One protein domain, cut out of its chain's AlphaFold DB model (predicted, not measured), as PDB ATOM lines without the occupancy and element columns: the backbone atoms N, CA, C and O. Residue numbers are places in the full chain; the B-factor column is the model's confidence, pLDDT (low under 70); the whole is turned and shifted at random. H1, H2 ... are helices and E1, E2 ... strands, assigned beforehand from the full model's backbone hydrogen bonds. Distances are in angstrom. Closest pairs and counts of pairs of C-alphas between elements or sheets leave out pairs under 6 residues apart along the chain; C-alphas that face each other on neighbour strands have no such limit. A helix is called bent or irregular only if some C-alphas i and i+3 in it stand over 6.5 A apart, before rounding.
ATOM      1  N   ARG A  89     -62.597   4.073  33.055       96.44
ATOM      2  CA  ARG A  89     -61.238   4.103  33.603       96.44
ATOM      3  C   ARG A  89     -60.576   2.724  33.558       96.44
ATOM      4  O   ARG A  89     -59.399   2.628  33.223       96.44
ATOM      5  N   GLU A  90     -61.308   1.670  33.911       97.25
ATOM      6  CA  GLU A  90     -60.810   0.290  33.865       97.25
ATOM      7  C   GLU A  90     -60.486  -0.146  32.431       97.25
ATOM      8  O   GLU A  90     -59.400  -0.679  32.201       97.25
ATOM      9  N   LEU A  91     -61.353   0.175  31.464       98.06
ATOM     10  CA  LEU A  91     -61.099  -0.050  30.040       98.06
ATOM     11  C   LEU A  91     -59.813   0.657  29.587       98.06
ATOM     12  O   LEU A  91     -58.912   0.017  29.051       98.06
ATOM     13  N   ILE A  92     -59.679   1.957  29.868       98.25
ATOM     14  CA  ILE A  92     -58.489   2.739  29.497       98.25
ATOM     15  C   ILE A  92     -57.221   2.150  30.131       98.25
ATOM     16  O   ILE A  92     -56.206   2.004  29.451       98.25
ATOM     17  N   LEU A  93     -57.256   1.784  31.417       97.75
ATOM     18  CA  LEU A  93     -56.105   1.175  32.092       97.75
ATOM     19  C   LEU A  93     -55.725  -0.185  31.497       97.75
ATOM     20  O   LEU A  93     -54.532  -0.475  31.404       97.75
ATOM     21  N   SER A  94     -56.706  -0.987  31.075       97.69
ATOM     22  CA  SER A  94     -56.465  -2.259  30.387       97.69
ATOM     23  C   SER A  94     -55.694  -2.033  29.087       97.69
ATOM     24  O   SER A  94     -54.609  -2.582  28.904       97.69
ATOM     25  N   GLN A  95     -56.183  -1.117  28.248       98.19
ATOM     26  CA  GLN A  95     -55.563  -0.778  26.963       98.19
ATOM     27  C   GLN A  95     -54.149  -0.192  27.142       98.19
ATOM     28  O   GLN A  95     -53.205  -0.537  26.434       98.19
ATOM     29  N   ILE A  96     -53.942   0.661  28.150       98.31
ATOM     30  CA  ILE A  96     -52.604   1.190  28.461       98.31
ATOM     31  C   ILE A  96     -51.660   0.083  28.948       98.31
ATOM     32  O   ILE A  96     -50.469   0.118  28.631       98.31
ATOM     33  N   SER A  97     -52.159  -0.894  29.710       97.25
ATOM     34  CA  SER A  97     -51.362  -2.029  30.189       97.25
ATOM     35  C   SER A  97     -50.827  -2.862  29.021       97.25
ATOM     36  O   SER A  97     -49.628  -3.153  28.968       97.25
ATOM     37  N   GLU A  98     -51.681  -3.188  28.049       97.75
ATOM     38  CA  GLU A  98     -51.296  -3.910  26.832       97.75
ATOM     39  C   GLU A  98     -50.271  -3.127  26.003       97.75
ATOM     40  O   GLU A  98     -49.210  -3.660  25.647       97.75
ATOM     41  N   PHE A  99     -50.515  -1.829  25.795       98.31
ATOM     42  CA  PHE A  99     -49.560  -0.926  25.155       98.31
ATOM     43  C   PHE A  99     -48.198  -0.910  25.870       98.31
ATOM     44  O   PHE A  99     -47.154  -1.036  25.226       98.31
ATOM     45  N   GLU A 100     -48.178  -0.781  27.202       97.81
ATOM     46  CA  GLU A 100     -46.948  -0.722  27.999       97.81
ATOM     47  C   GLU A 100     -46.153  -2.035  27.906       97.81
ATOM     48  O   GLU A 100     -44.922  -2.013  27.780       97.81
ATOM     49  N   ILE A 101     -46.835  -3.186  27.921       97.50
ATOM     50  CA  ILE A 101     -46.216  -4.508  27.741       97.50
ATOM     51  C   ILE A 101     -45.577  -4.618  26.353       97.50
ATOM     52  O   ILE A 101     -44.413  -5.032  26.247       97.50
ATOM     53  N   LYS A 102     -46.305  -4.219  25.301       98.06
ATOM     54  CA  LYS A 102     -45.801  -4.222  23.922       98.06
ATOM     55  C   LYS A 102     -44.584  -3.311  23.792       98.06
ATOM     56  O   LYS A 102     -43.535  -3.765  23.346       98.06
ATOM     57  N   LEU A 103     -44.670  -2.074  24.284       98.38
ATOM     58  CA  LEU A 103     -43.575  -1.105  24.234       98.38
ATOM     59  C   LEU A 103     -42.318  -1.615  24.955       98.38
ATOM     60  O   LEU A 103     -41.221  -1.542  24.402       98.38
ATOM     61  N   LYS A 104     -42.462  -2.198  26.153       97.50
ATOM     62  CA  LYS A 104     -41.343  -2.825  26.882       97.50
ATOM     63  C   LYS A 104     -40.707  -3.955  26.080       97.50
ATOM     64  O   LYS A 104     -39.485  -4.020  25.970       97.50
ATOM     65  N   THR A 105     -41.522  -4.847  25.535       97.62
ATOM     66  CA  THR A 105     -41.034  -6.026  24.810       97.62
ATOM     67  C   THR A 105     -40.303  -5.622  23.536       97.62
ATOM     68  O   THR A 105     -39.177  -6.057  23.311       97.62
ATOM     69  N   THR A 106     -40.898  -4.719  22.760       98.06
ATOM     70  CA  THR A 106     -40.330  -4.197  21.520       98.06
ATOM     71  C   THR A 106     -39.014  -3.453  21.758       98.06
ATOM     72  O   THR A 106     -38.029  -3.724  21.071       98.06
ATOM     73  N   ILE A 107     -38.949  -2.569  22.764       97.88
ATOM     74  CA  ILE A 107     -37.698  -1.880  23.114       97.88
ATOM     75  C   ILE A 107     -36.629  -2.889  23.538       97.88
ATOM     76  O   ILE A 107     -35.495  -2.806  23.076       97.88
ATOM     77  N   ALA A 108     -36.968  -3.844  24.408       96.62
ATOM     78  CA  ALA A 108     -36.000  -4.826  24.885       96.62
ATOM     79  C   ALA A 108     -35.450  -5.703  23.753       96.62
ATOM     80  O   ALA A 108     -34.245  -5.941  23.721       96.62
ATOM     81  N   TYR A 109     -36.315  -6.151  22.841       97.69
ATOM     82  CA  TYR A 109     -35.937  -6.986  21.705       97.69
ATOM     83  C   TYR A 109     -34.976  -6.253  20.765       97.69
ATOM     84  O   TYR A 109     -33.844  -6.702  20.583       97.69
ATOM     85  N   HIS A 110     -35.369  -5.088  20.241       98.00
ATOM     86  CA  HIS A 110     -34.548  -4.358  19.266       98.00
ATOM     87  C   HIS A 110     -33.265  -3.806  19.875       98.00
ATOM     88  O   HIS A 110     -32.212  -3.825  19.240       98.00
ATOM     89  N   PHE A 111     -33.309  -3.382  21.141       96.25
ATOM     90  CA  PHE A 111     -32.100  -2.959  21.835       96.25
ATOM     91  C   PHE A 111     -31.114  -4.123  22.002       96.25
ATOM     92  O   PHE A 111     -29.934  -3.957  21.704       96.25
ATOM     93  N   ALA A 112     -31.572  -5.296  22.455       95.12
ATOM     94  CA  ALA A 112     -30.709  -6.468  22.632       95.12
ATOM     95  C   ALA A 112     -30.191  -7.026  21.297       95.12
ATOM     96  O   ALA A 112     -29.037  -7.438  21.211       95.12
ATOM     97  N   SER A 113     -31.024  -7.002  20.252       95.62
ATOM     98  CA  SER A 113     -30.632  -7.417  18.902       95.62
ATOM     99  C   SER A 113     -29.514  -6.535  18.344       95.62
ATOM    100  O   SER A 113     -28.605  -7.025  17.679       95.62
ATOM    101  N   ARG A 114     -29.544  -5.229  18.641       95.69
ATOM    102  CA  ARG A 114     -28.505  -4.283  18.215       95.69
ATOM    103  C   ARG A 114     -27.254  -4.331  19.093       95.69
ATOM    104  O   ARG A 114     -26.151  -4.141  18.587       95.69
ATOM    105  N   TYR A 115     -27.425  -4.547  20.395       93.50
ATOM    106  CA  TYR A 115     -26.349  -4.529  21.381       93.50
ATOM    107  C   TYR A 115     -26.347  -5.822  22.201       93.50
ATOM    108  O   TYR A 115     -27.082  -5.966  23.181       93.50
ATOM    109  N   SER A 116     -25.513  -6.773  21.784       85.94
ATOM    110  CA  SER A 116     -25.590  -8.170  22.221       85.94
ATOM    111  C   SER A 116     -25.091  -8.439  23.645       85.94
ATOM    112  O   SER A 116     -25.335  -9.525  24.170       85.94
ATOM    113  N   ASN A 117     -24.397  -7.500  24.308       89.19
ATOM    114  CA  ASN A 117     -23.962  -7.737  25.687       89.19
ATOM    115  C   ASN A 117     -25.118  -7.508  26.660       89.19
ATOM    116  O   ASN A 117     -25.818  -6.497  26.594       89.19
ATOM    117  N   TRP A 118     -25.237  -8.379  27.665       83.81
ATOM    118  CA  TRP A 118     -26.318  -8.326  28.656       83.81
ATOM    119  C   TRP A 118     -26.470  -6.954  29.339       83.81
ATOM    120  O   TRP A 118     -27.584  -6.576  29.684       83.81
ATOM    121  N   ASN A 119     -25.375  -6.196  29.508       85.50
ATOM    122  CA  ASN A 119     -25.339  -4.898  30.187       85.50
ATOM    123  C   ASN A 119     -25.283  -3.682  29.251       85.50
ATOM    124  O   ASN A 119     -25.107  -2.558  29.730       85.50
ATOM    125  N   ASP A 120     -25.413  -3.864  27.936       90.38
ATOM    126  CA  ASP A 120     -25.262  -2.772  26.971       90.38
ATOM    127  C   ASP A 120     -26.287  -1.651  27.176       90.38
ATOM    128  O   ASP A 120     -25.990  -0.483  26.920       90.38
ATOM    129  N   TYR A 121     -27.450  -1.971  27.743       88.62
ATOM    130  CA  TYR A 121     -28.480  -0.996  28.105       88.62
ATOM    131  C   TYR A 121     -28.047  -0.021  29.215       88.62
ATOM    132  O   TYR A 121     -28.726   0.976  29.456       88.62
ATOM    133  N   ARG A 122     -26.907  -0.263  29.872       86.00
ATOM    134  CA  ARG A 122     -26.313   0.629  30.882       86.00
ATOM    135  C   ARG A 122     -25.288   1.596  30.292       86.00
ATOM    136  O   ARG A 122     -24.885   2.554  30.952       86.00
ATOM    137  N   LYS A 123     -24.831   1.359  29.060       87.00
ATOM    138  CA  LYS A 123     -23.763   2.139  28.429       87.00
ATOM    139  C   LYS A 123     -24.367   3.326  27.689       87.00
ATOM    140  O   LYS A 123     -25.019   3.154  26.669       87.00
ATOM    141  N   ILE A 124     -24.085   4.543  28.156       85.75
ATOM    142  CA  ILE A 124     -24.595   5.786  27.542       85.75
ATOM    143  C   ILE A 124     -24.275   5.882  26.048       85.75
ATOM    144  O   ILE A 124     -25.102   6.362  25.285       85.75
ATOM    145  N   LYS A 125     -23.112   5.381  25.616       89.38
ATOM    146  CA  LYS A 125     -22.706   5.384  24.203       89.38
ATOM    147  C   LYS A 125     -23.665   4.627  23.265       89.38
ATOM    148  O   LYS A 125     -23.630   4.872  22.067       89.38
ATOM    149  N   ASN A 126     -24.506   3.738  23.800       92.19
ATOM    150  CA  ASN A 126     -25.501   2.970  23.042       92.19
ATOM    151  C   ASN A 126     -26.845   3.723  22.892       92.19
ATOM    152  O   ASN A 126     -27.809   3.190  22.343       92.19
ATOM    153  N   TYR A 127     -26.914   4.961  23.386       91.06
ATOM    154  CA  TYR A 127     -28.065   5.857  23.316       91.06
ATOM    155  C   TYR A 127     -27.694   7.128  22.555       91.06
ATOM    156  O   TYR A 127     -26.514   7.459  22.403       91.06
ATOM    157  N   LYS A 128     -28.711   7.872  22.111       90.50
ATOM    158  CA  LYS A 128     -28.484   9.106  21.363       90.50
ATOM    159  C   LYS A 128     -27.893  10.176  22.276       90.50
ATOM    160  O   LYS A 128     -28.118  10.182  23.493       90.50
ATOM    161  N   LYS A 129     -27.166  11.124  21.683       86.75
ATOM    162  CA  LYS A 129     -26.731  12.332  22.394       86.75
ATOM    163  C   LYS A 129     -27.953  13.194  22.713       86.75
ATOM    164  O   LYS A 129     -28.759  13.474  21.832       86.75
ATOM    165  N   VAL A 130     -28.071  13.606  23.971       82.31
ATOM    166  CA  VAL A 130     -29.227  14.361  24.472       82.31
ATOM    167  C   VAL A 130     -29.145  15.808  24.011       82.31
ATOM    168  O   VAL A 130     -28.167  16.503  24.289       82.31
ATOM    169  N   THR A 131     -30.184  16.265  23.322       83.44
ATOM    170  CA  THR A 131     -30.370  17.676  22.986       83.44
ATOM    171  C   THR A 131     -31.018  18.431  24.150       83.44
ATOM    172  O   THR A 131     -31.504  17.844  25.116       83.44
ATOM    173  N   LYS A 132     -31.070  19.765  24.065       78.06
ATOM    174  CA  LYS A 132     -31.807  20.570  25.050       78.06
ATOM    175  C   LYS A 132     -33.294  20.193  25.102       78.06
ATOM    176  O   LYS A 132     -33.823  20.065  26.198       78.06
ATOM    177  N   SER A 133     -33.915  19.964  23.940       79.44
ATOM    178  CA  SER A 133     -35.318  19.535  23.851       79.44
ATOM    179  C   SER A 133     -35.530  18.219  24.592       79.44
ATOM    180  O   SER A 133     -36.367  18.153  25.481       79.44
ATOM    181  N   ASP A 134     -34.682  17.220  24.323       80.31
ATOM    182  CA  ASP A 134     -34.763  15.920  24.994       80.31
ATOM    183  C   ASP A 134     -34.631  16.061  26.518       80.31
ATOM    184  O   ASP A 134     -35.330  15.399  27.277       80.31
ATOM    185  N   SER A 135     -33.730  16.927  26.999       76.38
ATOM    186  CA  SER A 135     -33.577  17.145  28.439       76.38
ATOM    187  C   SER A 135     -34.807  17.794  29.067       76.38
ATOM    188  O   SER A 135     -35.104  17.484  30.222       76.38
ATOM    189  N   ASP A 136     -35.470  18.714  28.371       77.12
ATOM    190  CA  ASP A 136     -36.691  19.352  28.861       77.12
ATOM    191  C   ASP A 136     -37.846  18.342  28.877       77.12
ATOM    192  O   ASP A 136     -38.543  18.231  29.889       77.12
ATOM    193  N   ASP A 137     -37.972  17.539  27.820       79.12
ATOM    194  CA  ASP A 137     -38.940  16.447  27.696       79.12
ATOM    195  C   ASP A 137     -38.781  15.439  28.835       79.12
ATOM    196  O   ASP A 137     -39.713  15.217  29.608       79.12
ATOM    197  N   ILE A 138     -37.571  14.907  29.025       77.69
ATOM    198  CA  ILE A 138     -37.266  13.944  30.090       77.69
ATOM    199  C   ILE A 138     -37.533  14.546  31.471       77.69
ATOM    200  O   ILE A 138     -38.068  13.872  32.353       77.69
ATOM    201  N   PHE A 139     -37.179  15.815  31.685       74.88
ATOM    202  CA  PHE A 139     -37.426  16.484  32.959       74.88
ATOM    203  C   PHE A 139     -38.932  16.611  33.234       74.88
ATOM    204  O   PHE A 139     -39.375  16.334  34.348       74.88
ATOM    205  N   ILE A 140     -39.731  16.955  32.224       73.62
ATOM    206  CA  ILE A 140     -41.193  17.018  32.335       73.62
ATOM    207  C   ILE A 140     -41.778  15.634  32.619       73.62
ATOM    208  O   ILE A 140     -42.605  15.514  33.520       73.62
ATOM    209  N   VAL A 141     -41.338  14.591  31.912       75.69
ATOM    210  CA  VAL A 141     -41.795  13.209  32.144       75.69
ATOM    211  C   VAL A 141     -41.446  12.737  33.557       75.69
ATOM    212  O   VAL A 141     -42.255  12.084  34.209       75.69
ATOM    213  N   THR A 142     -40.252  13.088  34.042       71.75
ATOM    214  CA  THR A 142     -39.743  12.641  35.346       71.75
ATOM    215  C   THR A 142     -40.381  13.392  36.514       71.75
ATOM    216  O   THR A 142     -40.661  12.790  37.547       71.75
ATOM    217  N   TYR A 143     -40.574  14.707  36.384       68.56
ATOM    218  CA  TYR A 143     -40.928  15.579  37.510       68.56
ATOM    219  C   TYR A 143     -42.302  16.249  37.383       68.56
ATOM    220  O   TYR A 143     -42.771  16.849  38.345       68.56
ATOM    221  N   GLY A 144     -42.952  16.194  36.219       65.31
ATOM    222  CA  GLY A 144     -44.268  16.799  35.982       65.31
ATOM    223  C   GLY A 144     -44.265  18.325  35.793       65.31
ATOM    224  O   GLY A 144     -45.321  18.934  35.610       65.31
ATOM    225  N   TYR A 145     -43.102  18.984  35.804       64.44
ATOM    226  CA  TYR A 145     -42.984  20.431  35.592       64.44
ATOM    227  C   TYR A 145     -41.794  20.795  34.704       64.44
ATOM    228  O   TYR A 145     -40.874  20.011  34.524       64.44
ATOM    229  N   SER A 146     -41.825  22.000  34.124       63.91
ATOM    230  CA  SER A 146     -40.752  22.500  33.256       63.91
ATOM    231  C   SER A 146     -39.643  23.153  34.080       63.91
ATOM    232  O   SER A 146     -39.904  23.890  35.039       63.91
ATOM    233  N   ARG A 147     -38.392  22.913  33.684       67.00
ATOM    234  CA  ARG A 147     -37.220  23.527  34.299       67.00
ATOM    235  C   ARG A 147     -37.131  24.987  33.840       67.00
ATOM    236  O   ARG A 147     -36.724  25.268  32.719       67.00
ATOM    237  N   ARG A 148     -37.500  25.949  34.695       57.81
ATOM    238  CA  ARG A 148     -37.289  27.386  34.415       57.81
ATOM    239  C   ARG A 148     -35.795  27.716  34.508       57.81
ATOM    240  O   ARG A 148     -35.332  28.226  35.524       57.81
ATOM    241  N   TYR A 149     -35.025  27.393  33.475       56.69
ATOM    242  CA  TYR A 149     -33.603  27.724  33.418       56.69
ATOM    243  C   TYR A 149     -33.404  29.119  32.810       56.69
ATOM    244  O   TYR A 149     -33.894  29.392  31.717       56.69
ATOM    245  N   ARG A 150     -32.690  30.008  33.517       53.41
ATOM    246  CA  ARG A 150     -32.373  31.383  33.070       53.41
ATOM    247  C   ARG A 150     -30.915  31.569  32.592       53.41
ATOM    248  O   ARG A 150     -30.515  32.697  32.343       53.41
ATOM    249  N   GLY A 151     -30.114  30.501  32.469       56.12
ATOM    250  CA  GLY A 151     -28.687  30.569  32.087       56.12
ATOM    251  C   GLY A 151     -28.356  30.043  30.676       56.12
ATOM    252  O   GLY A 151     -29.199  29.430  30.018       56.12
ATOM    253  N   LYS A 152     -27.103  30.242  30.224       52.78
ATOM    254  CA  LYS A 152     -26.556  29.630  28.991       52.78
ATOM    255  C   LYS A 152     -26.427  28.106  29.161       52.78
ATOM    256  O   LYS A 152     -26.094  27.647  30.247       52.78
ATOM    257  N   ASN A 153     -26.747  27.366  28.091       51.19
ATOM    258  CA  ASN A 153     -26.864  25.900  27.974       51.19
ATOM    259  C   ASN A 153     -26.299  25.081  29.154       51.19
ATOM    260  O   ASN A 153     -25.077  24.966  29.271       51.19
ATOM    261  N   PRO A 154     -27.152  24.462  29.997       56.62
ATOM    262  CA  PRO A 154     -26.655  23.590  31.051       56.62
ATOM    263  C   PRO A 154     -25.911  22.407  30.422       56.62
ATOM    264  O   PRO A 154     -26.399  21.807  29.465       56.62
ATOM    265  N   GLN A 155     -24.752  22.040  30.972       59.00
ATOM    266  CA  GLN A 155     -24.135  20.758  30.638       59.00
ATOM    267  C   GLN A 155     -25.087  19.638  31.088       59.00
ATOM    268  O   GLN A 155     -25.321  19.439  32.284       59.00
ATOM    269  N   ILE A 156     -25.696  18.942  30.127       63.88
ATOM    270  CA  ILE A 156     -26.685  17.896  30.395       63.88
ATOM    271  C   ILE A 156     -25.946  16.630  30.833       63.88
ATOM    272  O   ILE A 156     -25.279  15.969  30.039       63.88
ATOM    273  N   ASN A 157     -26.081  16.258  32.107       66.38
ATOM    274  CA  ASN A 157     -25.521  15.006  32.602       66.38
ATOM    275  C   ASN A 157     -26.473  13.838  32.307       66.38
ATOM    276  O   ASN A 157     -27.327  13.500  33.131       66.38
ATOM    277  N   GLN A 158     -26.290  13.197  31.150       67.00
ATOM    278  CA  GLN A 158     -27.110  12.068  30.702       67.00
ATOM    279  C   GLN A 158     -27.155  10.921  31.722       67.00
ATOM    280  O   GLN A 158     -28.213  10.320  31.877       67.00
ATOM    281  N   LYS A 159     -26.093  10.695  32.524       64.38
ATOM    282  CA  LYS A 159     -26.067   9.668  33.594       64.38
ATOM    283  C   LYS A 159     -27.174   9.842  34.637       64.38
ATOM    284  O   LYS A 159     -27.518   8.885  35.321       64.38
ATOM    285  N   ARG A 160     -27.707  11.057  34.798       66.56
ATOM    286  CA  ARG A 160     -28.763  11.367  35.774       66.56
ATOM    287  C   ARG A 160     -30.173  11.293  35.193       66.56
ATOM    288  O   ARG A 160     -31.123  11.358  35.963       66.56
ATOM    289  N   LEU A 161     -30.306  11.174  33.872       65.56
ATOM    290  CA  LEU A 161     -31.592  11.260  33.181       65.56
ATOM    291  C   LEU A 161     -32.353   9.937  33.138       65.56
ATOM    292  O   LEU A 161     -33.570   9.954  33.035       65.56
ATOM    293  N   PHE A 162     -31.663   8.798  33.231       70.50
ATOM    294  CA  PHE A 162     -32.300   7.496  33.076       70.50
ATOM    295  C   PHE A 162     -31.812   6.484  34.122       70.50
ATOM    296  O   PHE A 162     -30.599   6.347  34.316       70.50
ATOM    297  N   PRO A 163     -32.719   5.742  34.793       62.81
ATOM    298  CA  PRO A 163     -32.349   4.855  35.893       62.81
ATOM    299  C   PRO A 163     -31.360   3.742  35.542       62.81
ATOM    300  O   PRO A 163     -30.667   3.261  36.436       62.81
ATOM    301  N   PHE A 164     -31.268   3.328  34.275       67.31
ATOM    302  CA  PHE A 164     -30.317   2.288  33.865       67.31
ATOM    303  C   PHE A 164     -28.883   2.777  33.681       67.31
ATOM    304  O   PHE A 164     -27.978   1.952  33.590       67.31
ATOM    305  N   PHE A 165     -28.634   4.087  33.721       61.16
ATOM    306  CA  PHE A 165     -27.265   4.608  33.794       61.16
ATOM    307  C   PHE A 165     -26.681   4.567  35.210       61.16
ATOM    308  O   PHE A 165     -25.547   5.002  35.417       61.16
ATOM    309  N   ILE A 166     -27.450   4.088  36.192       63.03
ATOM    310  CA  ILE A 166     -27.052   4.097  37.596       63.03
ATOM    311  C   ILE A 166     -26.279   2.814  37.972       63.03
ATOM    312  O   ILE A 166     -26.269   1.817  37.247       63.03
ATOM    313  N   THR A 167     -25.581   2.874  39.107       62.66
ATOM    314  CA  THR A 167     -24.805   1.797  39.732       62.66
ATOM    315  C   THR A 167     -25.636   0.532  39.963       62.66
ATOM    316  O   THR A 167     -26.861   0.595  40.120       62.66
ATOM    317  N   ASP A 168     -24.957  -0.620  40.027       66.12
ATOM    318  CA  ASP A 168     -25.570  -1.934  40.277       66.12
ATOM    319  C   ASP A 168     -26.492  -1.926  41.503       66.12
ATOM    320  O   ASP A 168     -27.585  -2.483  41.469       66.12
ATOM    321  N   GLU A 169     -26.123  -1.183  42.544       67.56
ATOM    322  CA  GLU A 169     -26.888  -1.063  43.783       67.56
ATOM    323  C   GLU A 169     -28.315  -0.514  43.590       67.56
ATOM    324  O   GLU A 169     -29.267  -1.011  44.205       67.56
ATOM    325  N   LYS A 170     -28.515   0.478  42.707       68.44
ATOM    326  CA  LYS A 170     -29.860   1.031  42.457       68.44
ATOM    327  C   LYS A 170     -30.707   0.114  41.588       68.44
ATOM    328  O   LYS A 170     -31.912   0.005  41.828       68.44
ATOM    329  N   LEU A 171     -30.095  -0.560  40.615       67.19
ATOM    330  CA  LEU A 171     -30.777  -1.557  39.793       67.19
ATOM    331  C   LEU A 171     -31.216  -2.750  40.650       67.19
ATOM    332  O   LEU A 171     -32.388  -3.127  40.622       67.19
ATOM    333  N   ILE A 172     -30.306  -3.274  41.477       69.44
ATOM    334  CA  ILE A 172     -30.596  -4.324  42.456       69.44
ATOM    335  C   ILE A 172     -31.705  -3.855  43.394       69.44
ATOM    336  O   ILE A 172     -32.662  -4.591  43.597       69.44
ATOM    337  N   THR A 173     -31.654  -2.617  43.901       74.06
ATOM    338  CA  THR A 173     -32.698  -2.066  44.780       74.06
ATOM    339  C   THR A 173     -34.070  -2.000  44.114       74.06
ATOM    340  O   THR A 173     -35.049  -2.437  44.717       74.06
ATOM    341  N   LYS A 174     -34.166  -1.542  42.861       70.94
ATOM    342  CA  LYS A 174     -35.431  -1.577  42.104       70.94
ATOM    343  C   LYS A 174     -35.930  -3.001  41.862       70.94
ATOM    344  O   LYS A 174     -37.133  -3.253  41.881       70.94
ATOM    345  N   LEU A 175     -35.010  -3.941  41.670       73.06
ATOM    346  CA  LEU A 175     -35.307  -5.352  41.458       73.06
ATOM    347  C   LEU A 175     -35.383  -6.165  42.764       73.06
ATOM    348  O   LEU A 175     -35.641  -7.364  42.699       73.06
ATOM    349  N   LYS A 176     -35.259  -5.551  43.956       69.69
ATOM    350  CA  LYS A 176     -35.325  -6.254  45.258       69.69
ATOM    351  C   LYS A 176     -36.640  -7.005  45.447       69.69
ATOM    352  O   LYS A 176     -36.643  -8.081  46.030       69.69
ATOM    353  N   ARG A 177     -37.751  -6.488  44.909       66.56
ATOM    354  CA  ARG A 177     -39.064  -7.169  44.909       66.56
ATOM    355  C   ARG A 177     -39.163  -8.321  43.897       66.56
ATOM    356  O   ARG A 177     -40.153  -9.036  43.864       66.56
ATOM    357  N   LYS A 178     -38.128  -8.512  43.079       70.50
ATOM    358  CA  LYS A 178     -38.003  -9.481  41.986       70.50
ATOM    359  C   LYS A 178     -36.793 -10.407  42.207       70.50
ATOM    360  O   LYS A 178     -36.119 -10.765  41.245       70.50
ATOM    361  N   LYS A 179     -36.523 -10.823  43.460       68.88
ATOM    362  CA  LYS A 179     -35.352 -11.653  43.838       68.88
ATOM    363  C   LYS A 179     -35.150 -12.879  42.940       68.88
ATOM    364  O   LYS A 179     -34.028 -13.111  42.513       68.88
ATOM    365  N   ARG A 180     -36.232 -13.589  42.586       73.06
ATOM    366  CA  ARG A 180     -36.199 -14.754  41.678       73.06
ATOM    367  C   ARG A 180     -35.577 -14.435  40.315       73.06
ATOM    368  O   ARG A 180     -34.866 -15.259  39.753       73.06
ATOM    369  N   TYR A 181     -35.841 -13.245  39.780       71.81
ATOM    370  CA  TYR A 181     -35.257 -12.815  38.513       71.81
ATOM    371  C   TYR A 181     -33.787 -12.439  38.685       71.81
ATOM    372  O   TYR A 181     -32.984 -12.791  37.841       71.81
ATOM    373  N   LEU A 182     -33.405 -11.773  39.775       74.38
ATOM    374  CA  LEU A 182     -31.997 -11.447  40.024       74.38
ATOM    375  C   LEU A 182     -31.134 -12.703  40.198       74.38
ATOM    376  O   LEU A 182     -30.049 -12.771  39.628       74.38
ATOM    377  N   SER A 183     -31.623 -13.699  40.944       78.81
ATOM    378  CA  SER A 183     -30.899 -14.954  41.166       78.81
ATOM    379  C   SER A 183     -30.721 -15.757  39.879       78.81
ATOM    380  O   SER A 183     -29.658 -16.325  39.673       78.81
ATOM    381  N   ALA A 184     -31.714 -15.752  38.984       80.75
ATOM    382  CA  ALA A 184     -31.644 -16.465  37.706       80.75
ATOM    383  C   ALA A 184     -30.542 -15.947  36.762       80.75
ATOM    384  O   ALA A 184     -30.146 -16.658  35.847       80.75
ATOM    385  N   TYR A 185     -30.052 -14.722  36.978       80.44
ATOM    386  CA  TYR A 185     -29.008 -14.103  36.157       80.44
ATOM    387  C   TYR A 185     -27.788 -13.681  36.987       80.44
ATOM    388  O   TYR A 185     -27.089 -12.751  36.601       80.44
ATOM    389  N   ASN A 186     -27.536 -14.304  38.145       79.12
ATOM    390  CA  ASN A 186     -26.380 -14.009  39.010       79.12
ATOM    391  C   ASN A 186     -26.216 -12.512  39.354       79.12
ATOM    392  O   ASN A 186     -25.109 -11.990  39.404       79.12
ATOM    393  N   GLY A 187     -27.325 -11.790  39.551       74.62
ATOM    394  CA  GLY A 187     -27.305 -10.344  39.816       74.62
ATOM    395  C   GLY A 187     -27.079  -9.459  38.581       74.62
ATOM    396  O   GLY A 187     -27.034  -8.236  38.708       74.62
ATOM    397  N   HIS A 188     -27.015 -10.051  37.388       78.75
ATOM    398  CA  HIS A 188     -26.728  -9.399  36.110       78.75
ATOM    399  C   HIS A 188     -27.899  -9.547  35.123       78.75
ATOM    400  O   HIS A 188     -27.792 -10.233  34.105       78.75
ATOM    401  N   PRO A 189     -29.061  -8.936  35.418       85.12
ATOM    402  CA  PRO A 189     -30.249  -9.117  34.601       85.12
ATOM    403  C   PRO A 189     -30.055  -8.484  33.210       85.12
ATOM    404  O   PRO A 189     -29.662  -7.320  33.121       85.12
ATOM    405  N   PRO A 190     -30.387  -9.197  32.124       88.81
ATOM    406  CA  PRO A 190     -30.418  -8.623  30.784       88.81
ATOM    407  C   PRO A 190     -31.582  -7.631  30.625       88.81
ATOM    408  O   PRO A 190     -32.504  -7.579  31.448       88.81
ATOM    409  N   ILE A 191     -31.580  -6.853  29.536       90.19
ATOM    410  CA  ILE A 191     -32.557  -5.772  29.311       90.19
ATOM    411  C   ILE A 191     -34.021  -6.239  29.371       90.19
ATOM    412  O   ILE A 191     -34.840  -5.558  29.987       90.19
ATOM    413  N   TRP A 192     -34.357  -7.419  28.838       90.56
ATOM    414  CA  TRP A 192     -35.727  -7.967  28.858       90.56
ATOM    415  C   TRP A 192     -36.240  -8.294  30.270       90.56
ATOM    416  O   TRP A 192     -37.447  -8.400  30.501       90.56
ATOM    417  N   VAL A 193     -35.335  -8.410  31.243       87.94
ATOM    418  CA  VAL A 193     -35.667  -8.525  32.667       87.94
ATOM    419  C   VAL A 193     -35.666  -7.150  33.325       87.94
ATOM    420  O   VAL A 193     -36.624  -6.801  34.019       87.94
ATOM    421  N   ALA A 194     -34.615  -6.358  33.092       86.69
ATOM    422  CA  ALA A 194     -34.429  -5.055  33.719       86.69
ATOM    423  C   ALA A 194     -35.565  -4.079  33.376       86.69
ATOM    424  O   ALA A 194     -36.084  -3.403  34.270       86.69
ATOM    425  N   ILE A 195     -36.019  -4.055  32.116       89.31
ATOM    426  CA  ILE A 195     -37.062  -3.145  31.618       89.31
ATOM    427  C   ILE A 195     -38.399  -3.300  32.356       89.31
ATOM    428  O   ILE A 195     -39.153  -2.341  32.503       89.31
ATOM    429  N   LYS A 196     -38.664  -4.479  32.939       86.75
ATOM    430  CA  LYS A 196     -39.860  -4.737  33.757       86.75
ATOM    431  C   LYS A 196     -39.865  -3.970  35.085       86.75
ATOM    432  O   LYS A 196     -40.842  -4.070  35.824       86.75
ATOM    433  N   SER A 197     -38.766  -3.317  35.462       84.50
ATOM    434  CA  SER A 197     -38.688  -2.457  36.653       84.50
ATOM    435  C   SER A 197     -39.002  -0.990  36.366       84.50
ATOM    436  O   SER A 197     -39.098  -0.207  37.310       84.50
ATOM    437  N   LEU A 198     -39.138  -0.622  35.088       87.38
ATOM    438  CA  LEU A 198     -39.484   0.735  34.697       87.38
ATOM    439  C   LEU A 198     -40.975   0.985  34.907       87.38
ATOM    440  O   LEU A 198     -41.807   0.159  34.516       87.38
ATOM    441  N   ASP A 199     -41.285   2.135  35.496       88.75
ATOM    442  CA  ASP A 199     -42.598   2.758  35.355       88.75
ATOM    443  C   ASP A 199     -42.757   3.350  33.942       88.75
ATOM    444  O   ASP A 199     -41.804   3.398  33.154       88.75
ATOM    445  N   PHE A 200     -43.971   3.791  33.609       92.12
ATOM    446  CA  PHE A 200     -44.273   4.313  32.279       92.12
ATOM    447  C   PHE A 200     -43.431   5.552  31.928       92.12
ATOM    448  O   PHE A 200     -42.907   5.645  30.822       92.12
ATOM    449  N   GLY A 201     -43.225   6.479  32.870       89.19
ATOM    450  CA  GLY A 201     -42.415   7.678  32.629       89.19
ATOM    451  C   GLY A 201     -40.949   7.348  32.328       89.19
ATOM    452  O   GLY A 201     -40.322   7.938  31.446       89.19
ATOM    453  N   GLN A 202     -40.389   6.345  33.000       89.00
ATOM    454  CA  GLN A 202     -39.042   5.860  32.706       89.00
ATOM    455  C   GLN A 202     -38.976   5.112  31.376       89.00
ATOM    456  O   GLN A 202     -37.969   5.216  30.682       89.00
ATOM    457  N   LEU A 203     -40.023   4.372  31.011       93.06
ATOM    458  CA  LEU A 203     -40.118   3.723  29.705       93.06
ATOM    459  C   LEU A 203     -40.176   4.754  28.571       93.06
ATOM    460  O   LEU A 203     -39.457   4.618  27.584       93.06
ATOM    461  N   HIS A 204     -40.959   5.819  28.750       92.69
ATOM    462  CA  HIS A 204     -40.992   6.960  27.836       92.69
ATOM    463  C   HIS A 204     -39.605   7.601  27.726       92.69
ATOM    464  O   HIS A 204     -39.053   7.679  26.633       92.69
ATOM    465  N   THR A 205     -38.973   7.917  28.858       89.94
ATOM    466  CA  THR A 205     -37.593   8.433  28.892       89.94
ATOM    467  C   THR A 205     -36.618   7.526  28.136       89.94
ATOM    468  O   THR A 205     -35.751   8.009  27.408       89.94
ATOM    469  N   MET A 206     -36.750   6.205  28.286       92.44
ATOM    470  CA  MET A 206     -35.921   5.241  27.568       92.44
ATOM    471  C   MET A 206     -36.095   5.378  26.056       92.44
ATOM    472  O   MET A 206     -35.088   5.483  25.358       92.44
ATOM    473  N   PHE A 207     -37.340   5.421  25.565       94.56
ATOM    474  CA  PHE A 207     -37.648   5.610  24.146       94.56
ATOM    475  C   PHE A 207     -37.055   6.919  23.602       94.56
ATOM    476  O   PHE A 207     -36.374   6.914  22.569       94.56
ATOM    477  N   THR A 208     -37.200   8.020  24.344       91.19
ATOM    478  CA  THR A 208     -36.619   9.320  23.979       91.19
ATOM    479  C   THR A 208     -35.111   9.243  23.791       91.19
ATOM    480  O   THR A 208     -34.569   9.868  22.878       91.19
ATOM    481  N   LEU A 209     -34.419   8.421  24.581       92.00
ATOM    482  CA  LEU A 209     -32.968   8.256  24.516       92.00
ATOM    483  C   LEU A 209     -32.486   7.242  23.469       92.00
ATOM    484  O   LEU A 209     -31.284   7.196  23.202       92.00
ATOM    485  N   LEU A 210     -33.360   6.434  22.865       94.00
ATOM    486  CA  LEU A 210     -32.941   5.438  21.874       94.00
ATOM    487  C   LEU A 210     -32.245   6.088  20.668       94.00
ATOM    488  O   LEU A 210     -32.644   7.157  20.191       94.00
ATOM    489  N   ASN A 211     -31.220   5.413  20.145       94.44
ATOM    490  CA  ASN A 211     -30.638   5.751  18.846       94.44
ATOM    491  C   ASN A 211     -31.672   5.592  17.724       94.44
ATOM    492  O   ASN A 211     -32.642   4.852  17.875       94.44
ATOM    493  N   THR A 212     -31.465   6.302  16.613       95.00
ATOM    494  CA  THR A 212     -32.410   6.349  15.488       95.00
ATOM    495  C   THR A 212     -32.752   4.964  14.951       95.00
ATOM    496  O   THR A 212     -33.933   4.695  14.777       95.00
ATOM    497  N   ASP A 213     -31.761   4.083  14.782       95.62
ATOM    498  CA  ASP A 213     -31.966   2.712  14.290       95.62
ATOM    499  C   ASP A 213     -32.951   1.945  15.187       95.62
ATOM    500  O   ASP A 213     -34.041   1.580  14.760       95.62
ATOM    501  N   VAL A 214     -32.624   1.821  16.481       97.31
ATOM    502  CA  VAL A 214     -33.448   1.082  17.453       97.31
ATOM    503  C   VAL A 214     -34.832   1.716  17.599       97.31
ATOM    504  O   VAL A 214     -35.829   1.008  17.690       97.31
ATOM    505  N   ALA A 215     -34.919   3.049  17.624       97.69
ATOM    506  CA  ALA A 215     -36.203   3.739  17.690       97.69
ATOM    507  C   ALA A 215     -37.056   3.476  16.439       97.69
ATOM    508  O   ALA A 215     -38.264   3.305  16.568       97.69
ATOM    509  N   SER A 216     -36.445   3.421  15.253       98.12
ATOM    510  CA  SER A 216     -37.134   3.121  13.995       98.12
ATOM    511  C   SER A 216     -37.716   1.709  13.999       98.12
ATOM    512  O   SER A 216     -38.874   1.533  13.627       98.12
ATOM    513  N   ASP A 217     -36.958   0.726  14.482       98.38
ATOM    514  CA  ASP A 217     -37.434  -0.657  14.589       98.38
ATOM    515  C   ASP A 217     -38.571  -0.786  15.615       98.38
ATOM    516  O   ASP A 217     -39.558  -1.491  15.391       98.38
ATOM    517  N   VAL A 218     -38.486  -0.037  16.724       98.44
ATOM    518  CA  VAL A 218     -39.573   0.053  17.707       98.44
ATOM    519  C   VAL A 218     -40.833   0.637  17.071       98.44
ATOM    520  O   VAL A 218     -41.905   0.052  17.212       98.44
ATOM    521  N   LEU A 219     -40.712   1.760  16.358       98.31
ATOM    522  CA  LEU A 219     -41.825   2.421  15.667       98.31
ATOM    523  C   LEU A 219     -42.485   1.494  14.639       98.31
ATOM    524  O   LEU A 219     -43.713   1.440  14.578       98.31
ATOM    525  N   ALA A 220     -41.698   0.699  13.912       98.00
ATOM    526  CA  ALA A 220     -42.215  -0.248  12.929       98.00
ATOM    527  C   ALA A 220     -43.182  -1.275  13.548       98.00
ATOM    528  O   ALA A 220     -44.200  -1.599  12.940       98.00
ATOM    529  N   ASN A 221     -42.957  -1.730  14.790       97.88
ATOM    530  CA  ASN A 221     -43.906  -2.624  15.476       97.88
ATOM    531  C   ASN A 221     -45.216  -1.948  15.920       97.88
ATOM    532  O   ASN A 221     -46.162  -2.638  16.316       97.88
ATOM    533  N   PHE A 222     -45.282  -0.620  15.862       96.81
ATOM    534  CA  PHE A 222     -46.502   0.171  16.028       96.81
ATOM    535  C   PHE A 222     -47.056   0.668  14.684       96.81
ATOM    536  O   PHE A 222     -47.923   1.534  14.682       96.81
ATOM    537  N   ASN A 223     -46.591   0.116  13.555       96.12
ATOM    538  CA  ASN A 223     -46.957   0.542  12.198       96.12
ATOM    539  C   ASN A 223     -46.616   2.015  11.909       96.12
ATOM    540  O   ASN A 223     -47.298   2.685  11.135       96.12
ATOM    541  N   LEU A 224     -45.550   2.522  12.531       96.50
ATOM    542  CA  LEU A 224     -45.048   3.885  12.369       96.50
ATOM    543  C   LEU A 224     -43.674   3.882  11.696       96.50
ATOM    544  O   LEU A 224     -42.918   2.914  11.778       96.50
ATOM    545  N   LYS A 225     -43.333   4.987  11.035       96.25
ATOM    546  CA  LYS A 225     -42.047   5.177  10.350       96.25
ATOM    547  C   LYS A 225     -41.101   6.015  11.207       96.25
ATOM    548  O   LYS A 225     -41.521   6.708  12.124       96.25
ATOM    549  N   SER A 226     -39.814   6.033  10.865       94.56
ATOM    550  CA  SER A 226     -38.810   6.847  11.580       94.56
ATOM    551  C   SER A 226     -39.185   8.339  11.670       94.56
ATOM    552  O   SER A 226     -38.968   8.980  12.700       94.56
ATOM    553  N   ILE A 227     -39.823   8.880  10.622       94.56
ATOM    554  CA  ILE A 227     -40.325  10.264  10.584       94.56
ATOM    555  C   ILE A 227     -41.403  10.541  11.649       94.56
ATOM    556  O   ILE A 227     -41.517  11.661  12.140       94.56
ATOM    557  N   ASP A 228     -42.124   9.508  12.090       96.25
ATOM    558  CA  ASP A 228     -43.183   9.593  13.096       96.25
ATOM    559  C   ASP A 228     -42.652   9.622  14.533       96.25
ATOM    560  O   ASP A 228     -43.436   9.584  15.482       96.25
ATOM    561  N   ARG A 229     -41.333   9.703  14.751       95.06
ATOM    562  CA  ARG A 229     -40.768   9.696  16.107       95.06
ATOM    563  C   ARG A 229     -41.380  10.777  17.000       95.06
ATOM    564  O   ARG A 229     -41.776  10.476  18.120       95.06
ATOM    565  N   ASN A 230     -41.519  12.009  16.507       92.75
ATOM    566  CA  ASN A 230     -42.118  13.112  17.276       92.75
ATOM    567  C   ASN A 230     -43.622  12.909  17.531       92.75
ATOM    568  O   ASN A 230     -44.139  13.306  18.583       92.75
ATOM    569  N   LYS A 231     -44.318  12.264  16.585       95.44
ATOM    570  CA  LYS A 231     -45.712  11.840  16.741       95.44
ATOM    571  C   LYS A 231     -45.829  10.821  17.866       95.44
ATOM    572  O   LYS A 231     -46.613  11.022  18.788       95.44
ATOM    573  N   PHE A 232     -44.984   9.795  17.860       97.19
ATOM    574  CA  PHE A 232     -44.979   8.774  18.901       97.19
ATOM    575  C   PHE A 232     -44.577   9.324  20.273       97.19
ATOM    576  O   PHE A 232     -45.211   8.991  21.265       97.19
ATOM    577  N   GLU A 233     -43.608  10.240  20.350       94.19
ATOM    578  CA  GLU A 233     -43.292  10.958  21.597       94.19
ATOM    579  C   GLU A 233     -44.522  11.693  22.151       94.19
ATOM    580  O   GLU A 233     -44.823  11.605  23.342       94.19
ATOM    581  N   SER A 234     -45.287  12.365  21.283       94.69
ATOM    582  CA  SER A 234     -46.544  13.024  21.666       94.69
ATOM    583  C   SER A 234     -47.590  12.017  22.168       94.69
ATOM    584  O   SER A 234     -48.257  12.291  23.167       94.69
ATOM    585  N   ILE A 235     -47.692  10.839  21.539       97.06
ATOM    586  CA  ILE A 235     -48.549   9.732  21.997       97.06
ATOM    587  C   ILE A 235     -48.134   9.285  23.407       97.06
ATOM    588  O   ILE A 235     -48.979   9.219  24.297       97.06
ATOM    589  N   LEU A 236     -46.839   9.057  23.653       96.38
ATOM    590  CA  LEU A 236     -46.330   8.645  24.967       96.38
ATOM    591  C   LEU A 236     -46.621   9.686  26.058       96.38
ATOM    592  O   LEU A 236     -47.027   9.313  27.159       96.38
ATOM    593  N   PHE A 237     -46.490  10.981  25.755       93.94
ATOM    594  CA  PHE A 237     -46.864  12.051  26.686       93.94
ATOM    595  C   PHE A 237     -48.342  11.997  27.081       93.94
ATOM    596  O   PHE A 237     -48.670  12.148  28.262       93.94
ATOM    597  N   VAL A 238     -49.232  11.813  26.102       95.88
ATOM    598  CA  VAL A 238     -50.678  11.752  26.338       95.88
ATOM    599  C   VAL A 238     -51.051  10.482  27.103       95.88
ATOM    600  O   VAL A 238     -51.782  10.577  28.087       95.88
ATOM    601  N   ILE A 239     -50.497   9.323  26.731       97.06
ATOM    602  CA  ILE A 239     -50.744   8.051  27.426       97.06
ATOM    603  C   ILE A 239     -50.238   8.104  28.871       97.06
ATOM    604  O   ILE A 239     -50.945   7.666  29.774       97.06
ATOM    605  N   ASN A 240     -49.056   8.676  29.127       94.06
ATOM    606  CA  ASN A 240     -48.538   8.812  30.490       94.06
ATOM    607  C   ASN A 240     -49.467   9.671  31.363       94.06
ATOM    608  O   ASN A 240     -49.749   9.313  32.506       94.06
ATOM    609  N   TRP A 241     -49.969  10.790  30.825       94.00
ATOM    610  CA  TRP A 241     -50.965  11.605  31.527       94.00
ATOM    611  C   TRP A 241     -52.255  10.819  31.771       94.00
ATOM    612  O   TRP A 241     -52.698  10.748  32.911       94.00
ATOM    613  N   LEU A 242     -52.805  10.173  30.739       95.81
ATOM    614  CA  LEU A 242     -54.066   9.437  30.825       95.81
ATOM    615  C   LEU A 242     -53.985   8.274  31.826       95.81
ATOM    616  O   LEU A 242     -54.903   8.076  32.621       95.81
ATOM    617  N   ARG A 243     -52.857   7.552  31.849       94.88
ATOM    618  CA  ARG A 243     -52.550   6.516  32.844       94.88
ATOM    619  C   ARG A 243     -52.607   7.077  34.259       94.88
ATOM    620  O   ARG A 243     -53.200   6.452  35.133       94.88
ATOM    621  N   ASN A 244     -51.950   8.213  34.494       91.62
ATOM    622  CA  ASN A 244     -51.877   8.816  35.822       91.62
ATOM    623  C   ASN A 244     -53.244   9.348  36.255       91.62
ATOM    624  O   ASN A 244     -53.662   9.059  37.369       91.62
ATOM    625  N   GLU A 245     -53.963  10.016  35.353       93.25
ATOM    626  CA  GLU A 245     -55.332  10.489  35.572       93.25
ATOM    627  C   GLU A 245     -56.255   9.336  35.990       93.25
ATOM    628  O   GLU A 245     -56.953   9.413  36.997       93.25
ATOM    629  N   CYS A 246     -56.177   8.204  35.284       94.38
ATOM    630  CA  CYS A 246     -56.911   7.001  35.654       94.38
ATOM    631  C   CYS A 246     -56.430   6.417  36.997       94.38
ATOM    632  O   CYS A 246     -57.239   6.010  37.823       94.38
ATOM    633  N   ALA A 247     -55.127   6.393  37.271       88.88
ATOM    634  CA  ALA A 247     -54.578   5.826  38.506       88.88
ATOM    635  C   ALA A 247     -54.864   6.654  39.777       88.88
ATOM    636  O   ALA A 247     -54.596   6.166  40.874       88.88
ATOM    637  N   HIS A 248     -55.419   7.867  39.659       84.56
ATOM    638  CA  HIS A 248     -55.931   8.624  40.807       84.56
ATOM    639  C   HIS A 248     -57.260   8.067  41.349       84.56
ATOM    640  O   HIS A 248     -57.632   8.383  42.471       84.56
ATOM    641  N   PHE A 249     -57.938   7.184  40.601       83.06
ATOM    642  CA  PHE A 249     -59.207   6.534  40.972       83.06
ATOM    643  C   PHE A 249     -60.393   7.485  41.237       83.06
ATOM    644  O   PHE A 249     -61.445   7.038  41.700       83.06
ATOM    645  N   GLU A 250     -60.273   8.747  40.828       86.50
ATOM    646  CA  GLU A 250     -61.307   9.786  40.906       86.50
ATOM    647  C   GLU A 250     -62.204   9.805  39.646       86.50
ATOM    648  O   GLU A 250     -62.132   8.929  38.767       86.50
ATOM    649  N   MET A 251     -63.100  10.791  39.570       91.06
ATOM    650  CA  MET A 251     -63.904  11.065  38.378       91.06
ATOM    651  C   MET A 251     -63.035  11.602  37.233       91.06
ATOM    652  O   MET A 251     -62.364  12.613  37.404       91.06
ATOM    653  N   ILE A 252     -63.074  10.960  36.057       93.50
ATOM    654  CA  ILE A 252     -62.237  11.348  34.903       93.50
ATOM    655  C   ILE A 252     -63.026  12.066  33.807       93.50
ATOM    656  O   ILE A 252     -62.453  12.597  32.858       93.50
ATOM    657  N   ASN A 253     -64.354  12.099  33.924       91.12
ATOM    658  CA  ASN A 253     -65.257  12.562  32.878       91.12
ATOM    659  C   ASN A 253     -64.992  14.015  32.441       91.12
ATOM    660  O   ASN A 253     -65.184  14.357  31.281       91.12
ATOM    661  N   ASN A 254     -64.478  14.857  33.336       89.69
ATOM    662  CA  ASN A 254     -64.140  16.251  33.052       89.69
ATOM    663  C   ASN A 254     -62.638  16.524  32.914       89.69
ATOM    664  O   ASN A 254     -62.237  17.677  32.731       89.69
ATOM    665  N   SER A 255     -61.803  15.488  32.950       92.69
ATOM    666  CA  SER A 255     -60.357  15.637  32.865       92.69
ATOM    667  C   SER A 255     -59.934  16.238  31.524       92.69
ATOM    668  O   SER A 255     -60.564  16.039  30.473       92.69
ATOM    669  N   ARG A 256     -58.864  17.032  31.567       92.94
ATOM    670  CA  ARG A 256     -58.284  17.713  30.408       92.94
ATOM    671  C   ARG A 256     -56.778  17.540  30.432       92.94
ATOM    672  O   ARG A 256     -56.118  17.897  31.408       92.94
ATOM    673  N   TYR A 257     -56.235  17.044  29.330       93.12
ATOM    674  CA  TYR A 257     -54.795  17.012  29.149       93.12
ATOM    675  C   TYR A 257     -54.286  18.437  28.984       93.12
ATOM    676  O   TYR A 257     -54.788  19.184  28.143       93.12
ATOM    677  N   HIS A 258     -53.264  18.786  29.759       91.06
ATOM    678  CA  HIS A 258     -52.569  20.063  29.682       91.06
ATOM    679  C   HIS A 258     -51.058  19.832  29.628       91.06
ATOM    680  O   HIS A 258     -50.352  19.849  30.641       91.06
ATOM    681  N   GLY A 259     -50.559  19.617  28.414       84.00
ATOM    682  CA  GLY A 259     -49.151  19.394  28.130       84.00
ATOM    683  C   GLY A 259     -48.291  20.625  28.407       84.00
ATOM    684  O   GLY A 259     -48.651  21.766  28.102       84.00
ATOM    685  N   LYS A 260     -47.099  20.400  28.963       80.75
ATOM    686  CA  LYS A 260     -46.055  21.437  29.039       80.75
ATOM    687  C   LYS A 260     -45.421  21.682  27.665       80.75
ATOM    688  O   LYS A 260     -45.102  22.827  27.345       80.75
ATOM    689  N   ASN A 261     -45.325  20.634  26.846       78.69
ATOM    690  CA  ASN A 261     -44.820  20.672  25.477       78.69
ATOM    691  C   ASN A 261     -45.955  20.652  24.460       78.69
ATOM    692  O   ASN A 261     -47.057  20.198  24.751       78.69
ATOM    693  N   GLN A 262     -45.680  21.202  23.279       88.25
ATOM    694  CA  GLN A 262     -46.631  21.160  22.175       88.25
ATOM    695  C   GLN A 262     -46.669  19.749  21.599       88.25
ATOM    696  O   GLN A 262     -45.619  19.151  21.383       88.25
ATOM    697  N   LEU A 263     -47.871  19.261  21.313       92.06
ATOM    698  CA  LEU A 263     -48.050  18.053  20.523       92.06
ATOM    699  C   LEU A 263     -47.539  18.296  19.096       92.06
ATOM    700  O   LEU A 263     -47.646  19.410  18.558       92.06
ATOM    701  N   SER A 264     -46.980  17.249  18.489       93.88
ATOM    702  CA  SER A 264     -46.552  17.248  17.086       93.88
ATOM    703  C   SER A 264     -47.707  17.656  16.159       93.88
ATOM    704  O   SER A 264     -48.867  17.397  16.484       93.88
ATOM    705  N   LYS A 265     -47.409  18.325  15.036       93.31
ATOM    706  CA  LYS A 265     -48.463  18.740  14.086       93.31
ATOM    707  C   LYS A 265     -49.067  17.524  13.399       93.31
ATOM    708  O   LYS A 265     -50.278  17.438  13.271       93.31
ATOM    709  N   GLU A 266     -48.207  16.566  13.095       94.12
ATOM    710  CA  GLU A 266     -48.497  15.303  12.441       94.12
ATOM    711  C   GLU A 266     -49.555  14.522  13.231       94.12
ATOM    712  O   GLU A 266     -50.576  14.149  12.676       94.12
ATOM    713  N   LEU A 267     -49.396  14.379  14.558       95.19
ATOM    714  CA  LEU A 267     -50.419  13.742  15.407       95.19
ATOM    715  C   LEU A 267     -51.778  14.453  15.336       95.19
ATOM    716  O   LEU A 267     -52.823  13.809  15.373       95.19
ATOM    717  N   ILE A 268     -51.759  15.786  15.327       94.12
ATOM    718  CA  ILE A 268     -52.976  16.600  15.330       94.12
ATOM    719  C   ILE A 268     -53.715  16.456  14.002       94.12
ATOM    720  O   ILE A 268     -54.935  16.340  14.014       94.12
ATOM    721  N   GLU A 269     -52.980  16.474  12.894       93.44
ATOM    722  CA  GLU A 269     -53.513  16.339  11.541       93.44
ATOM    723  C   GLU A 269     -54.017  14.909  11.293       93.44
ATOM    724  O   GLU A 269     -55.178  14.746  10.928       93.44
ATOM    725  N   ASP A 270     -53.215  13.883  11.607       93.19
ATOM    726  CA  ASP A 270     -53.566  12.465  11.411       93.19
ATOM    727  C   ASP A 270     -54.855  12.069  12.146       93.19
ATOM    728  O   ASP A 270     -55.653  11.280  11.643       93.19
ATOM    729  N   LEU A 271     -55.054  12.604  13.354       93.00
ATOM    730  CA  LEU A 271     -56.203  12.287  14.200       93.00
ATOM    731  C   LEU A 271     -57.251  13.402  14.228       93.00
ATOM    732  O   LEU A 271     -58.113  13.366  15.097       93.00
ATOM    733  N   ASN A 272     -57.174  14.418  13.363       92.50
ATOM    734  CA  ASN A 272     -58.106  15.556  13.343       92.50
ATOM    735  C   ASN A 272     -58.362  16.204  14.729       92.50
ATOM    736  O   ASN A 272     -59.472  16.644  15.053       92.50
ATOM    737  N   LEU A 273     -57.329  16.288  15.579       92.75
ATOM    738  CA  LEU A 273     -57.473  16.762  16.958       92.75
ATOM    739  C   LEU A 273     -57.760  18.268  16.994       92.75
ATOM    740  O   LEU A 273     -56.911  19.113  16.708       92.75
ATOM    741  N   ARG A 274     -58.941  18.650  17.476       90.94
ATOM    742  CA  ARG A 274     -59.271  20.058  17.745       90.94
ATOM    743  C   ARG A 274     -58.522  20.593  18.965       90.94
ATOM    744  O   ARG A 274     -58.958  20.399  20.100       90.94
ATOM    745  N   THR A 275     -57.417  21.299  18.735       87.69
ATOM    746  CA  THR A 275     -56.595  21.913  19.791       87.69
ATOM    747  C   THR A 275     -56.582  23.440  19.695       87.69
ATOM    748  O   THR A 275     -56.819  24.027  18.643       87.69
ATOM    749  N   ALA A 276     -56.302  24.118  20.812       84.94
ATOM    750  CA  ALA A 276     -56.010  25.553  20.781       84.94
ATOM    751  C   ALA A 276     -54.682  25.819  20.047       84.94
ATOM    752  O   ALA A 276     -53.843  24.925  19.960       84.94
ATOM    753  N   LYS A 277     -54.414  27.072  19.635       82.00
ATOM    754  CA  LYS A 277     -53.144  27.472  18.979       82.00
ATOM    755  C   LYS A 277     -51.882  26.996  19.719       82.00
ATOM    756  O   LYS A 277     -50.845  26.769  19.105       82.00
ATOM    757  N   SER A 278     -51.961  26.834  21.042       84.94
ATOM    758  CA  SER A 278     -50.864  26.331  21.871       84.94
ATOM    759  C   SER A 278     -50.517  24.857  21.636       84.94
ATOM    760  O   SER A 278     -49.408  24.476  22.000       84.94
ATOM    761  N   ARG A 279     -51.421  24.047  21.057       86.81
ATOM    762  CA  ARG A 279     -51.283  22.595  20.815       86.81
ATOM    763  C   ARG A 279     -50.954  21.781  22.067       86.81
ATOM    764  O   ARG A 279     -50.195  20.821  22.025       86.81
ATOM    765  N   ARG A 280     -51.479  22.218  23.211       89.81
ATOM    766  CA  ARG A 280     -51.169  21.656  24.539       89.81
ATOM    767  C   ARG A 280     -52.370  21.063  25.256       89.81
ATOM    768  O   ARG A 280     -52.201  20.498  26.327       89.81
ATOM    769  N   ASN A 281     -53.565  21.227  24.698       92.44
ATOM    770  CA  ASN A 281     -54.805  20.931  25.396       92.44
ATOM    771  C   ASN A 281     -55.627  19.922  24.602       92.44
ATOM    772  O   ASN A 281     -55.878  20.171  23.423       92.44
ATOM    773  N   LEU A 282     -56.072  18.854  25.264       94.75
ATOM    774  CA  LEU A 282     -57.002  17.860  24.720       94.75
ATOM    775  C   LEU A 282     -58.114  17.571  25.734       94.75
ATOM    776  O   LEU A 282     -57.893  17.633  26.947       94.75
ATOM    777  N   THR A 283     -59.315  17.264  25.244       95.38
ATOM    778  CA  THR A 283     -60.367  16.662  26.079       95.38
ATOM    779  C   THR A 283     -60.038  15.204  26.394       95.38
ATOM    780  O   THR A 283     -59.188  14.613  25.729       95.38
ATOM    781  N   LEU A 284     -60.719  14.609  27.381       95.75
ATOM    782  CA  LEU A 284     -60.561  13.183  27.677       95.75
ATOM    783  C   LEU A 284     -60.793  12.335  26.420       95.75
ATOM    784  O   LEU A 284     -59.955  11.505  26.078       95.75
ATOM    785  N   PHE A 285     -61.871  12.607  25.683       96.00
ATOM    786  CA  PHE A 285     -62.191  11.871  24.464       96.00
ATOM    787  C   PHE A 285     -61.074  11.968  23.416       96.00
ATOM    788  O   PHE A 285     -60.631  10.959  22.885       96.00
ATOM    789  N   GLN A 286     -60.505  13.155  23.201       95.81
ATOM    790  CA  GLN A 286     -59.377  13.314  22.277       95.81
ATOM    791  C   GLN A 286     -58.125  12.550  22.731       95.81
ATOM    792  O   GLN A 286     -57.391  12.019  21.901       95.81
ATOM    793  N   THR A 287     -57.869  12.453  24.042       96.69
ATOM    794  CA  THR A 287     -56.780  11.597  24.543       96.69
ATOM    795  C   THR A 287     -57.054  10.110  24.336       96.69
ATOM    796  O   THR A 287     -56.117   9.348  24.104       96.69
ATOM    797  N   MET A 288     -58.324   9.698  24.346       97.06
ATOM    798  CA  MET A 288     -58.725   8.341  23.985       97.06
ATOM    799  C   MET A 288     -58.537   8.081  22.489       97.06
ATOM    800  O   MET A 288     -58.039   7.018  22.144       97.06
ATOM    801  N   CYS A 289     -58.811   9.053  21.609       96.25
ATOM    802  CA  CYS A 289     -58.468   8.953  20.185       96.25
ATOM    803  C   CYS A 289     -56.956   8.746  19.981       96.25
ATOM    804  O   CYS A 289     -56.544   7.913  19.176       96.25
ATOM    805  N   VAL A 290     -56.121   9.442  20.765       96.81
ATOM    806  CA  VAL A 290     -54.662   9.239  20.759       96.81
ATOM    807  C   VAL A 290     -54.290   7.819  21.197       96.81
ATOM    808  O   VAL A 290     -53.494   7.174  20.520       96.81
ATOM    809  N   LEU A 291     -54.872   7.294  22.279       97.56
ATOM    810  CA  LEU A 291     -54.642   5.905  22.700       97.56
ATOM    811  C   LEU A 291     -55.137   4.896  21.646       97.56
ATOM    812  O   LEU A 291     -54.461   3.912  21.358       97.56
ATOM    813  N   ASN A 292     -56.283   5.163  21.023       96.62
ATOM    814  CA  ASN A 292     -56.879   4.308  20.002       96.62
ATOM    815  C   ASN A 292     -55.994   4.182  18.764       96.62
ATOM    816  O   ASN A 292     -55.912   3.095  18.212       96.62
ATOM    817  N   SER A 293     -55.240   5.229  18.407       95.38
ATOM    818  CA  SER A 293     -54.271   5.175  17.300       95.38
ATOM    819  C   SER A 293     -53.198   4.083  17.448       95.38
ATOM    820  O   SER A 293     -52.552   3.723  16.467       95.38
ATOM    821  N   VAL A 294     -53.004   3.546  18.662       95.88
ATOM    822  CA  VAL A 294     -52.034   2.478  18.948       95.88
ATOM    823  C   VAL A 294     -52.641   1.220  19.580       95.88
ATOM    824  O   VAL A 294     -51.911   0.236  19.720       95.88
ATOM    825  N   GLN A 295     -53.923   1.219  19.966       94.88
ATOM    826  CA  GLN A 295     -54.606   0.079  20.613       94.88
ATOM    827  C   GLN A 295     -55.916  -0.368  19.937       94.88
ATOM    828  O   GLN A 295     -56.296  -1.513  20.124       94.88
ATOM    829  N   ASN A 296     -56.568   0.467  19.118       93.06
ATOM    830  CA  ASN A 296     -57.828   0.145  18.423       93.06
ATOM    831  C   ASN A 296     -58.952  -0.384  19.349       93.06
ATOM    832  O   ASN A 296     -59.470  -1.473  19.131       93.06
ATOM    833  N   PHE A 297     -59.344   0.388  20.369       95.38
ATOM    834  CA  PHE A 297     -60.356   0.017  21.376       95.38
ATOM    835  C   PHE A 297     -61.699   0.764  21.231       95.38
ATOM    836  O   PHE A 297     -62.519   0.795  22.151       95.38
ATOM    837  N   GLU A 298     -61.936   1.405  20.085       94.94
ATOM    838  CA  GLU A 298     -63.178   2.132  19.787       94.94
ATOM    839  C   GLU A 298     -64.439   1.259  19.934       94.94
ATOM    840  O   GLU A 298     -65.451   1.726  20.466       94.94
ATOM    841  N   SER A 299     -64.378  -0.008  19.506       93.56
ATOM    842  CA  SER A 299     -65.481  -0.967  19.656       93.56
ATOM    843  C   SER A 299     -65.816  -1.212  21.122       93.56
ATOM    844  O   SER A 299     -66.979  -1.111  21.505       93.56
ATOM    845  N   ASP A 300     -64.795  -1.440  21.949       95.50
ATOM    846  CA  ASP A 300     -64.949  -1.726  23.378       95.50
ATOM    847  C   ASP A 300     -65.559  -0.526  24.104       95.50
ATOM    848  O   ASP A 300     -66.413  -0.666  24.981       95.50
ATOM    849  N   PHE A 301     -65.150   0.685  23.720       95.94
ATOM    850  CA  PHE A 301     -65.754   1.904  24.238       95.94
ATOM    851  C   PHE A 301     -67.216   2.053  23.797       95.94
ATOM    852  O   PHE A 301     -68.073   2.399  24.610       95.94
TER     853      PHE A 301
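What this domain is: This is residues 89 to 301 of the 336 residues of an uncharacterized protein of Ligilactobacillus salivarius (UniProt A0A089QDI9). A compact helical body has H5 at its core, side by side with the long helix H7, while the longest helix, H1, slants over them and meets H7 near their ends in a V whose open end H6 bridges. H2 packs on H5; H9, H8 and a small sheet of two strands gather on H7, and H4 with H3 lies towards the last residues of H1. The 213 printed residues hold ten named helices and two strands, in the order H1 to H7, E1, H8, E2, H9, H10; the class is mostly helix, and the sheet E1 - E2 is antiparallel. The radius of gyration of the C-alphas is 17.6 A, with spans of 50 by 46 by 33 A.

How they stand to each other: H1, residues 89 to 114, and H7, residues 226 to 247, are the hubs, touching five helices each. With H5, residues 200 to 209, they form a bundle, three helices that touch one another. H1 touches H7 with residues 89 to 96 alone, closest at the C-alphas of Arg 89 and Cys 246, 5.6 A, opposite ways at a steep tilt of 41 degrees. H1 and H5 only just touch, with 3 pairs of C-alphas within 8 A, the closest Glu 100 and Phe 200, 7.1 A. H2, residues 132 to 143, touches H5 at a shallow tilt of 12 degrees, opposite ways; their closest C-alphas are Val 141 and Gly 201, 5.6 A. H3, residues 168 to 184, touches H4, residues 191 to 197, with closest C-alphas Lys 174 and Ser 197, 6.4 A. H4 touches H1 at Trp 192 and Ala 108, C-alphas 5.1 A apart. H6, residues 212 to 220, touches H7 at Ser 216 and Ser 226, closest C-alphas 4.7 A apart. E1, residues 256 to 258, and E2, residues 281 to 283, are antiparallel, with N 257 and O 282 within hydrogen-bond range at 3.0 A. H8, residues 265 to 270, touches H7 about perpendicular at 82 degrees, closest at the C-alphas of Leu 267 and Lys 231, 5.2 A. H9, residues 284 to 295, touches H7 at Val 290 and Ile 235, closest C-alphas 6.3 A apart. H10, residues 298 to 301, is close to H9 but not clearly touching: C-alphas 298 and 292 are 6.7 A apart. Each O i to N i+4 pair is within hydrogen-bond range in H1, H2, H5, H6 and H8; the counts are 8 of 13 in H3, 1 of 3 in H4 with 3 of 4 for O i to N i+3, 16 of 18 in H7 and 7 of 8 in H9, and H10 is too short for such a pair.

Where its parts are: H1 measures 37.1 A from C-alpha 89 at (-61.238, 4.103, 33.603) to C-alpha 114, and H7 31.2 A. H3 and H7 are irregular: C-alphas 177 and 180 are 8.7 A apart, C-alphas 227 and 230 7.5 A. H10 ends at C-alpha 301, (-65.754, 1.904, 24.238).

The domain as a whole: The C-alphas of Asn 186 and Lys 277 are the two farthest apart, 53.3 A. The printed part has no cut; the links H1 to H2 and H2 to H3 are long. The mean pLDDT of the printed part is 86.5, with 32 residues under 70: 143 to 161, 163 to 172, 176 to 177 and 179.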